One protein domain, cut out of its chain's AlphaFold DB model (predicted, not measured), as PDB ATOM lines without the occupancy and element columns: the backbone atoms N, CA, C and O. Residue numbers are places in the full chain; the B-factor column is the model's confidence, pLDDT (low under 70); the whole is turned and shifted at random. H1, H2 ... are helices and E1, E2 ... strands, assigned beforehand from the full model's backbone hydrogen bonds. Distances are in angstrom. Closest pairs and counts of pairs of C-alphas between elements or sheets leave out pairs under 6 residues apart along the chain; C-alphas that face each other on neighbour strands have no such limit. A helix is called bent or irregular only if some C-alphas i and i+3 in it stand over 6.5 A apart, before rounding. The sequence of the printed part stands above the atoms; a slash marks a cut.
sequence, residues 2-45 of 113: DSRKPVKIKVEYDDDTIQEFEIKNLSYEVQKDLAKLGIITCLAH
ATOM      1  N   ASP A   2       3.637  -3.580 -32.856       40.59
ATOM      2  CA  ASP A   2       3.887  -4.711 -33.762       40.59
ATOM      3  C   ASP A   2       2.805  -4.803 -34.853       40.59
ATOM      4  O   ASP A   2       1.697  -5.277 -34.618       40.59
ATOM      5  N   SER A   3       3.117  -4.358 -36.067       50.47
ATOM      6  CA  SER A   3       2.250  -4.447 -37.248       50.47
ATOM      7  C   SER A   3       2.378  -5.819 -37.919       50.47
ATOM      8  O   SER A   3       2.706  -5.940 -39.100       50.47
ATOM      9  N   ARG A   4       2.130  -6.890 -37.157       59.50
ATOM     10  CA  ARG A   4       2.110  -8.256 -37.698       59.50
ATOM     11  C   ARG A   4       0.795  -8.464 -38.439       59.50
ATOM     12  O   ARG A   4      -0.247  -8.671 -37.828       59.50
ATOM     13  N   LYS A   5       0.840  -8.352 -39.768       63.62
ATOM     14  CA  LYS A   5      -0.309  -8.656 -40.625       63.62
ATOM     15  C   LYS A   5      -0.602 -10.157 -40.542       63.62
ATOM     16  O   LYS A   5       0.341 -10.945 -40.654       63.62
ATOM     17  N   PRO A   6      -1.865 -10.566 -40.359       67.75
ATOM     18  CA  PRO A   6      -2.211 -11.976 -40.391       67.75
ATOM     19  C   PRO A   6      -1.901 -12.538 -41.788       67.75
ATOM     20  O   PRO A   6      -2.158 -11.887 -42.802       67.75
ATOM     21  N   VAL A   7      -1.299 -13.730 -41.832       73.94
ATOM     22  CA  VAL A   7      -0.842 -14.378 -43.080       73.94
ATOM     23  C   VAL A   7      -1.723 -15.576 -43.451       73.94
ATOM     24  O   VAL A   7      -1.923 -15.853 -44.634       73.94
ATOM     25  N   LYS A   8      -2.281 -16.269 -42.452       84.88
ATOM     26  CA  LYS A   8      -3.041 -17.513 -42.613       84.88
ATOM     27  C   LYS A   8      -4.280 -17.531 -41.723       84.88
ATOM     28  O   LYS A   8      -4.283 -16.897 -40.669       84.88
ATOM     29  N   ILE A   9      -5.292 -18.284 -42.140       85.31
ATOM     30  CA  ILE A   9      -6.494 -18.609 -41.369       85.31
ATOM     31  C   ILE A   9      -6.564 -20.119 -41.214       85.31
ATOM     32  O   ILE A   9      -6.324 -20.847 -42.173       85.31
ATOM     33  N   LYS A  10      -6.905 -20.565 -40.010       89.62
ATOM     34  CA  LYS A  10      -7.188 -21.959 -39.692       89.62
ATOM     35  C   LYS A  10      -8.679 -22.073 -39.384       89.62
ATOM     36  O   LYS A  10      -9.165 -21.342 -38.524       89.62
ATOM     37  N   VAL A  11      -9.385 -22.937 -40.100       87.62
ATOM     38  CA  VAL A  11     -10.798 -23.253 -39.875       87.62
ATOM     39  C   VAL A  11     -10.856 -24.640 -39.260       87.62
ATOM     40  O   VAL A  11     -10.287 -25.578 -39.813       87.62
ATOM     41  N   GLU A  12     -11.494 -24.739 -38.105       92.94
ATOM     42  CA  GLU A  12     -11.772 -25.991 -37.412       92.94
ATOM     43  C   GLU A  12     -13.265 -26.270 -37.552       92.94
ATOM     44  O   GLU A  12     -14.088 -25.383 -37.311       92.94
ATOM     45  N   TYR A  13     -13.589 -27.463 -38.030       91.06
ATOM     46  CA  TYR A  13     -14.952 -27.920 -38.255       91.06
ATOM     47  C   TYR A  13     -15.400 -28.824 -37.101       91.06
ATOM     48  O   TYR A  13     -14.578 -29.374 -36.374       91.06
ATOM     49  N   ASP A  14     -16.713 -29.011 -36.958       91.88
ATOM     50  CA  ASP A  14     -17.313 -29.826 -35.886       91.88
ATOM     51  C   ASP A  14     -16.929 -31.320 -35.948       91.88
ATOM     52  O   ASP A  14     -17.188 -32.065 -35.007       91.88
ATOM     53  N   ASP A  15     -16.339 -31.772 -37.058       92.38
ATOM     54  CA  ASP A  15     -15.796 -33.123 -37.245       92.38
ATOM     55  C   ASP A  15     -14.302 -33.228 -36.878       92.38
ATOM     56  O   ASP A  15     -13.625 -34.172 -37.290       92.38
ATOM     57  N   ASP A  16     -13.788 -32.246 -36.130       89.38
ATOM     58  CA  ASP A  16     -12.383 -32.069 -35.746       89.38
ATOM     59  C   ASP A  16     -11.424 -31.900 -36.941       89.38
ATOM     60  O   ASP A  16     -10.194 -31.927 -36.787       89.38
ATOM     61  N   THR A  17     -11.946 -31.702 -38.159       89.50
ATOM     62  CA  THR A  17     -11.094 -31.423 -39.311       89.50
ATOM     63  C   THR A  17     -10.612 -29.983 -39.286       89.50
ATOM     64  O   THR A  17     -11.309 -29.040 -38.911       89.50
ATOM     65  N   ILE A  18      -9.363 -29.809 -39.706       92.19
ATOM     66  CA  ILE A  18      -8.686 -28.523 -39.742       92.19
ATOM     67  C   ILE A  18      -8.286 -28.226 -41.180       92.19
ATOM     68  O   ILE A  18      -7.598 -29.025 -41.817       92.19
ATOM     69  N   GLN A  19      -8.647 -27.039 -41.664       89.62
ATOM     70  CA  GLN A  19      -8.181 -26.514 -42.944       89.62
ATOM     71  C   GLN A  19      -7.428 -25.202 -42.755       89.62
ATOM     72  O   GLN A  19      -7.827 -24.341 -41.971       89.62
ATOM     73  N   GLU A  20      -6.332 -25.041 -43.492       89.38
ATOM     74  CA  GLU A  20      -5.531 -23.820 -43.491       89.38
ATOM     75  C   GLU A  20      -5.613 -23.118 -44.844       89.38
ATOM     76  O   GLU A  20      -5.438 -23.731 -45.896       89.38
ATOM     77  N   PHE A  21      -5.817 -21.804 -44.804       84.38
ATOM     78  CA  PHE A  21      -5.892 -20.946 -45.978       84.38
ATOM     79  C   PHE A  21      -4.925 -19.776 -45.841       84.38
ATOM     80  O   PHE A  21      -4.825 -19.150 -44.784       84.38
ATOM     81  N   GLU A  22      -4.239 -19.425 -46.924       85.25
ATOM     82  CA  GLU A  22      -3.528 -18.149 -46.991       85.25
ATOM     83  C   GLU A  22      -4.526 -17.019 -47.230       85.25
ATOM     84  O   GLU A  22      -5.352 -17.102 -48.138       85.25
ATOM     85  N   ILE A  23      -4.418 -15.926 -46.466       80.38
ATOM     86  CA  ILE A  23      -5.360 -14.796 -46.570       80.38
ATOM     87  C   ILE A  23      -5.396 -14.209 -47.986       80.38
ATOM     88  O   ILE A  23      -6.450 -13.786 -48.450       80.38
ATOM     89  N   LYS A  24      -4.266 -14.241 -48.701       76.38
ATOM     90  CA  LYS A  24      -4.154 -13.767 -50.090       76.38
ATOM     91  C   LYS A  24      -4.985 -14.578 -51.086       76.38
ATOM     92  O   LYS A  24      -5.361 -14.040 -52.118       76.38
ATOM     93  N   ASN A  25      -5.256 -15.845 -50.777       80.94
ATOM     94  CA  ASN A  25      -5.988 -16.756 -51.656       80.94
ATOM     95  C   ASN A  25      -7.495 -16.764 -51.357       80.94
ATOM     96  O   ASN A  25      -8.254 -17.425 -52.063       80.94
ATOM     97  N   LEU A  26      -7.942 -16.049 -50.318       81.00
ATOM     98  CA  LEU A  26      -9.361 -15.900 -50.007       81.00
ATOM     99  C   LEU A  26     -10.021 -14.933 -50.987       81.00
ATOM    100  O   LEU A  26      -9.422 -13.927 -51.374       81.00
ATOM    101  N   SER A  27     -11.280 -15.193 -51.336       79.25
ATOM    102  CA  SER A  27     -12.061 -14.249 -52.135       79.25
ATOM    103  C   SER A  27     -12.222 -12.915 -51.402       79.25
ATOM    104  O   SER A  27     -12.207 -12.848 -50.170       79.25
ATOM    105  N   TYR A  28     -12.409 -11.835 -52.161       74.88
ATOM    106  CA  TYR A  28     -12.612 -10.508 -51.581       74.88
ATOM    107  C   TYR A  28     -13.836 -10.446 -50.657       74.88
ATOM    108  O   TYR A  28     -13.791  -9.791 -49.619       74.88
ATOM    109  N   GLU A  29     -14.915 -11.150 -51.003       80.62
ATOM    110  CA  GLU A  29     -16.133 -11.211 -50.189       80.62
ATOM    111  C   GLU A  29     -15.846 -11.798 -48.803       80.62
ATOM    112  O   GLU A  29     -16.171 -11.178 -47.791       80.62
ATOM    113  N   VAL A  30     -15.121 -12.921 -48.756       83.94
ATOM    114  CA  VAL A  30     -14.702 -13.560 -47.503       83.94
ATOM    115  C   VAL A  30     -13.753 -12.651 -46.723       83.94
ATOM    116  O   VAL A  30     -13.926 -12.472 -45.519       83.94
ATOM    117  N   GLN A  31     -12.786 -12.008 -47.385       81.44
ATOM    118  CA  GLN A  31     -11.894 -11.050 -46.725       81.44
ATOM    119  C   GLN A  31     -12.660  -9.865 -46.120       81.44
ATOM    120  O   GLN A  31     -12.365  -9.435 -45.005       81.44
ATOM    121  N   LYS A  32     -13.663  -9.341 -46.829       80.19
ATOM    122  CA  LYS A  32     -14.509  -8.242 -46.361       80.19
ATOM    123  C   LYS A  32     -15.323  -8.653 -45.139       80.19
ATOM    124  O   LYS A  32     -15.409  -7.880 -44.187       80.19
ATOM    125  N   ASP A  33     -15.900  -9.848 -45.147       85.25
ATOM    126  CA  ASP A  33     -16.681 -10.344 -44.016       85.25
ATOM    127  C   ASP A  33     -15.800 -10.616 -42.791       85.25
ATOM    128  O   ASP A  33     -16.125 -10.165 -41.694       85.25
ATOM    129  N   LEU A  34     -14.618 -11.206 -42.979       84.69
ATOM    130  CA  LEU A  34     -13.619 -11.350 -41.916       84.69
ATOM    131  C   LEU A  34     -13.130  -9.999 -41.376       84.69
ATOM    132  O   LEU A  34     -12.876  -9.866 -40.178       84.69
ATOM    133  N   ALA A  35     -13.019  -8.982 -42.235       82.31
ATOM    134  CA  ALA A  35     -12.640  -7.638 -41.822       82.31
ATOM    135  C   ALA A  35     -13.733  -6.939 -41.004       82.31
ATOM    136  O   ALA A  35     -13.419  -6.270 -40.022       82.31
ATOM    137  N   LYS A  36     -15.016  -7.133 -41.345       82.44
ATOM    138  CA  LYS A  36     -16.141  -6.650 -40.520       82.44
ATOM    139  C   LYS A  36     -16.125  -7.264 -39.121       82.44
ATOM    140  O   LYS A  36     -16.492  -6.594 -38.162       82.44
ATOM    141  N   LEU A  37     -15.689  -8.518 -39.016       84.25
ATOM    142  CA  LEU A  37     -15.528  -9.228 -37.747       84.25
ATOM    143  C   LEU A  37     -14.246  -8.832 -36.990       84.25
ATOM    144  O   LEU A  37     -14.024  -9.308 -35.882       84.25
ATOM    145  N   GLY A  38     -13.394  -7.979 -37.570       80.06
ATOM    146  CA  GLY A  38     -12.131  -7.545 -36.966       80.06
ATOM    147  C   GLY A  38     -11.027  -8.608 -36.961       80.06
ATOM    148  O   GLY A  38     -10.002  -8.412 -36.316       80.06
ATOM    149  N   ILE A  39     -11.218  -9.724 -37.676       80.44
ATOM    150  CA  ILE A  39     -10.277 -10.856 -37.723       80.44
ATOM    151  C   ILE A  39      -9.070 -10.517 -38.604       80.44
ATOM    152  O   ILE A  39      -7.933 -10.872 -38.289       80.44
ATOM    153  N   ILE A  40      -9.311  -9.806 -39.706       78.00
ATOM    154  CA  ILE A  40      -8.263  -9.310 -40.597       78.00
ATOM    155  C   ILE A  40      -8.443  -7.815 -40.848       78.00
ATOM    156  O   ILE A  40      -9.542  -7.275 -40.755       78.00
ATOM    157  N   THR A  41      -7.369  -7.130 -41.226       69.31
ATOM    158  CA  THR A  41      -7.494  -5.819 -41.863       69.31
ATOM    159  C   THR A  41      -7.873  -6.033 -43.323       69.31
ATOM    160  O   THR A  41      -7.220  -6.812 -44.015       69.31
ATOM    161  N   CYS A  42      -8.941  -5.372 -43.790       62.66
ATOM    162  CA  CYS A  42      -9.341  -5.452 -45.193       62.66
ATOM    163  C   CYS A  42      -8.146  -5.040 -46.056       62.66
ATOM    164  O   CYS A  42      -7.674  -3.903 -45.964       62.66
ATOM    165  N   LEU A  43      -7.638  -5.965 -46.869       62.59
ATOM    166  CA  LEU A  43      -6.658  -5.619 -47.884       62.59
ATOM    167  C   LEU A  43      -7.363  -4.658 -48.846       62.59
ATOM    168  O   LEU A  43      -8.490  -4.920 -49.277       62.59
ATOM    169  N   ALA A  44      -6.753  -3.498 -49.097       57.81
ATOM    170  CA  ALA A  44      -7.268  -2.580 -50.100       57.81
ATOM    171  C   ALA A  44      -7.342  -3.361 -51.412       57.81
ATOM    172  O   ALA A  44      -6.331  -3.911 -51.849       57.81
ATOM    173  N   HIS A  45      -8.536  -3.467 -51.995       60.41
ATOM    174  CA  HIS A  45      -8.639  -4.033 -53.326       60.41
ATOM    175  C   HIS A  45      -7.855  -3.094 -54.234       60.41
ATOM    176  O   HIS A  45      -8.141  -1.895 -54.264       60.41
TER     177      HIS A  45
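This is residues 2 to 45 of the 113 residues of an uncharacterized protein of Deltaproteobacteria bacterium (UniProt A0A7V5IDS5). A long, narrow hairpin of two strands, E1 and E2, reaches out to a turn at residues 13 to 17, and one short helix, H1, sits past the hairpin's open end, off to one side and turned crosswise to the strands. Residues 2 to 7 lead away from the open end as a tail, and residues 37 to 45 turn back past the helix. The printed part has 44 residues, with two named strands followed by one named helix; the sheet has the order E1 - E2 and is antiparallel. The class is mixed, helices and strands, with under half of the residues, 19 of the 44, in named elements. The whole is only just loose, close to compact, with a radius of gyration of the C-alphas of 11.3 A and spans of 34 by 26 by 18 A.

E1 is residues 8 to 12, 13.2 A from first to last C-alpha, and begins at C-alpha 8 at (-3.041, -17.513, -42.613). E2 is residues 18 to 22, 13.7 A long, and ends at C-alpha 22 at (-3.528, -18.149, -46.991). H1 is residues 28 to 36, 12.2 A long, and ends at C-alpha 36 at (-16.141, -6.650, -40.520). Residues 23 to 25, between E2 and H1, are a helical run too short to bear a name.

E1 and E2 form a hairpin of antiparallel neighbour strands, with 160 degrees between their N-to-C directions. C-alphas that face each other include those of Lys 8 and Glu 22, 4.5 A apart, and those of Glu 12 and Ile 18, 4.6 A apart. Among the backbone pairs within hydrogen-bond range are N 9 and O 21, at 2.8 A, and N 19 and O 11, at 2.9 A. The link from E1 to E2, residues 13 to 17, is tight. The link from E2 to H1, residues 23 to 27, is tight too. E1 and H1 are apart. In H1 every O i to N i+4 pair is within hydrogen-bond range, and the helix is not bent.

The two C-alphas farthest apart are those of Asp 2 and Asp 15, 34.7 A, and the first and last printed C-alphas, of Asp 2 and His 45, are 23.2 A apart. The printed part has no cut, and no link between named elements is long. The mean pLDDT of the printed part is 78.6; confidence is low, under 70, in residues 2 to 6 and residues 41 to 45 of this predicted model.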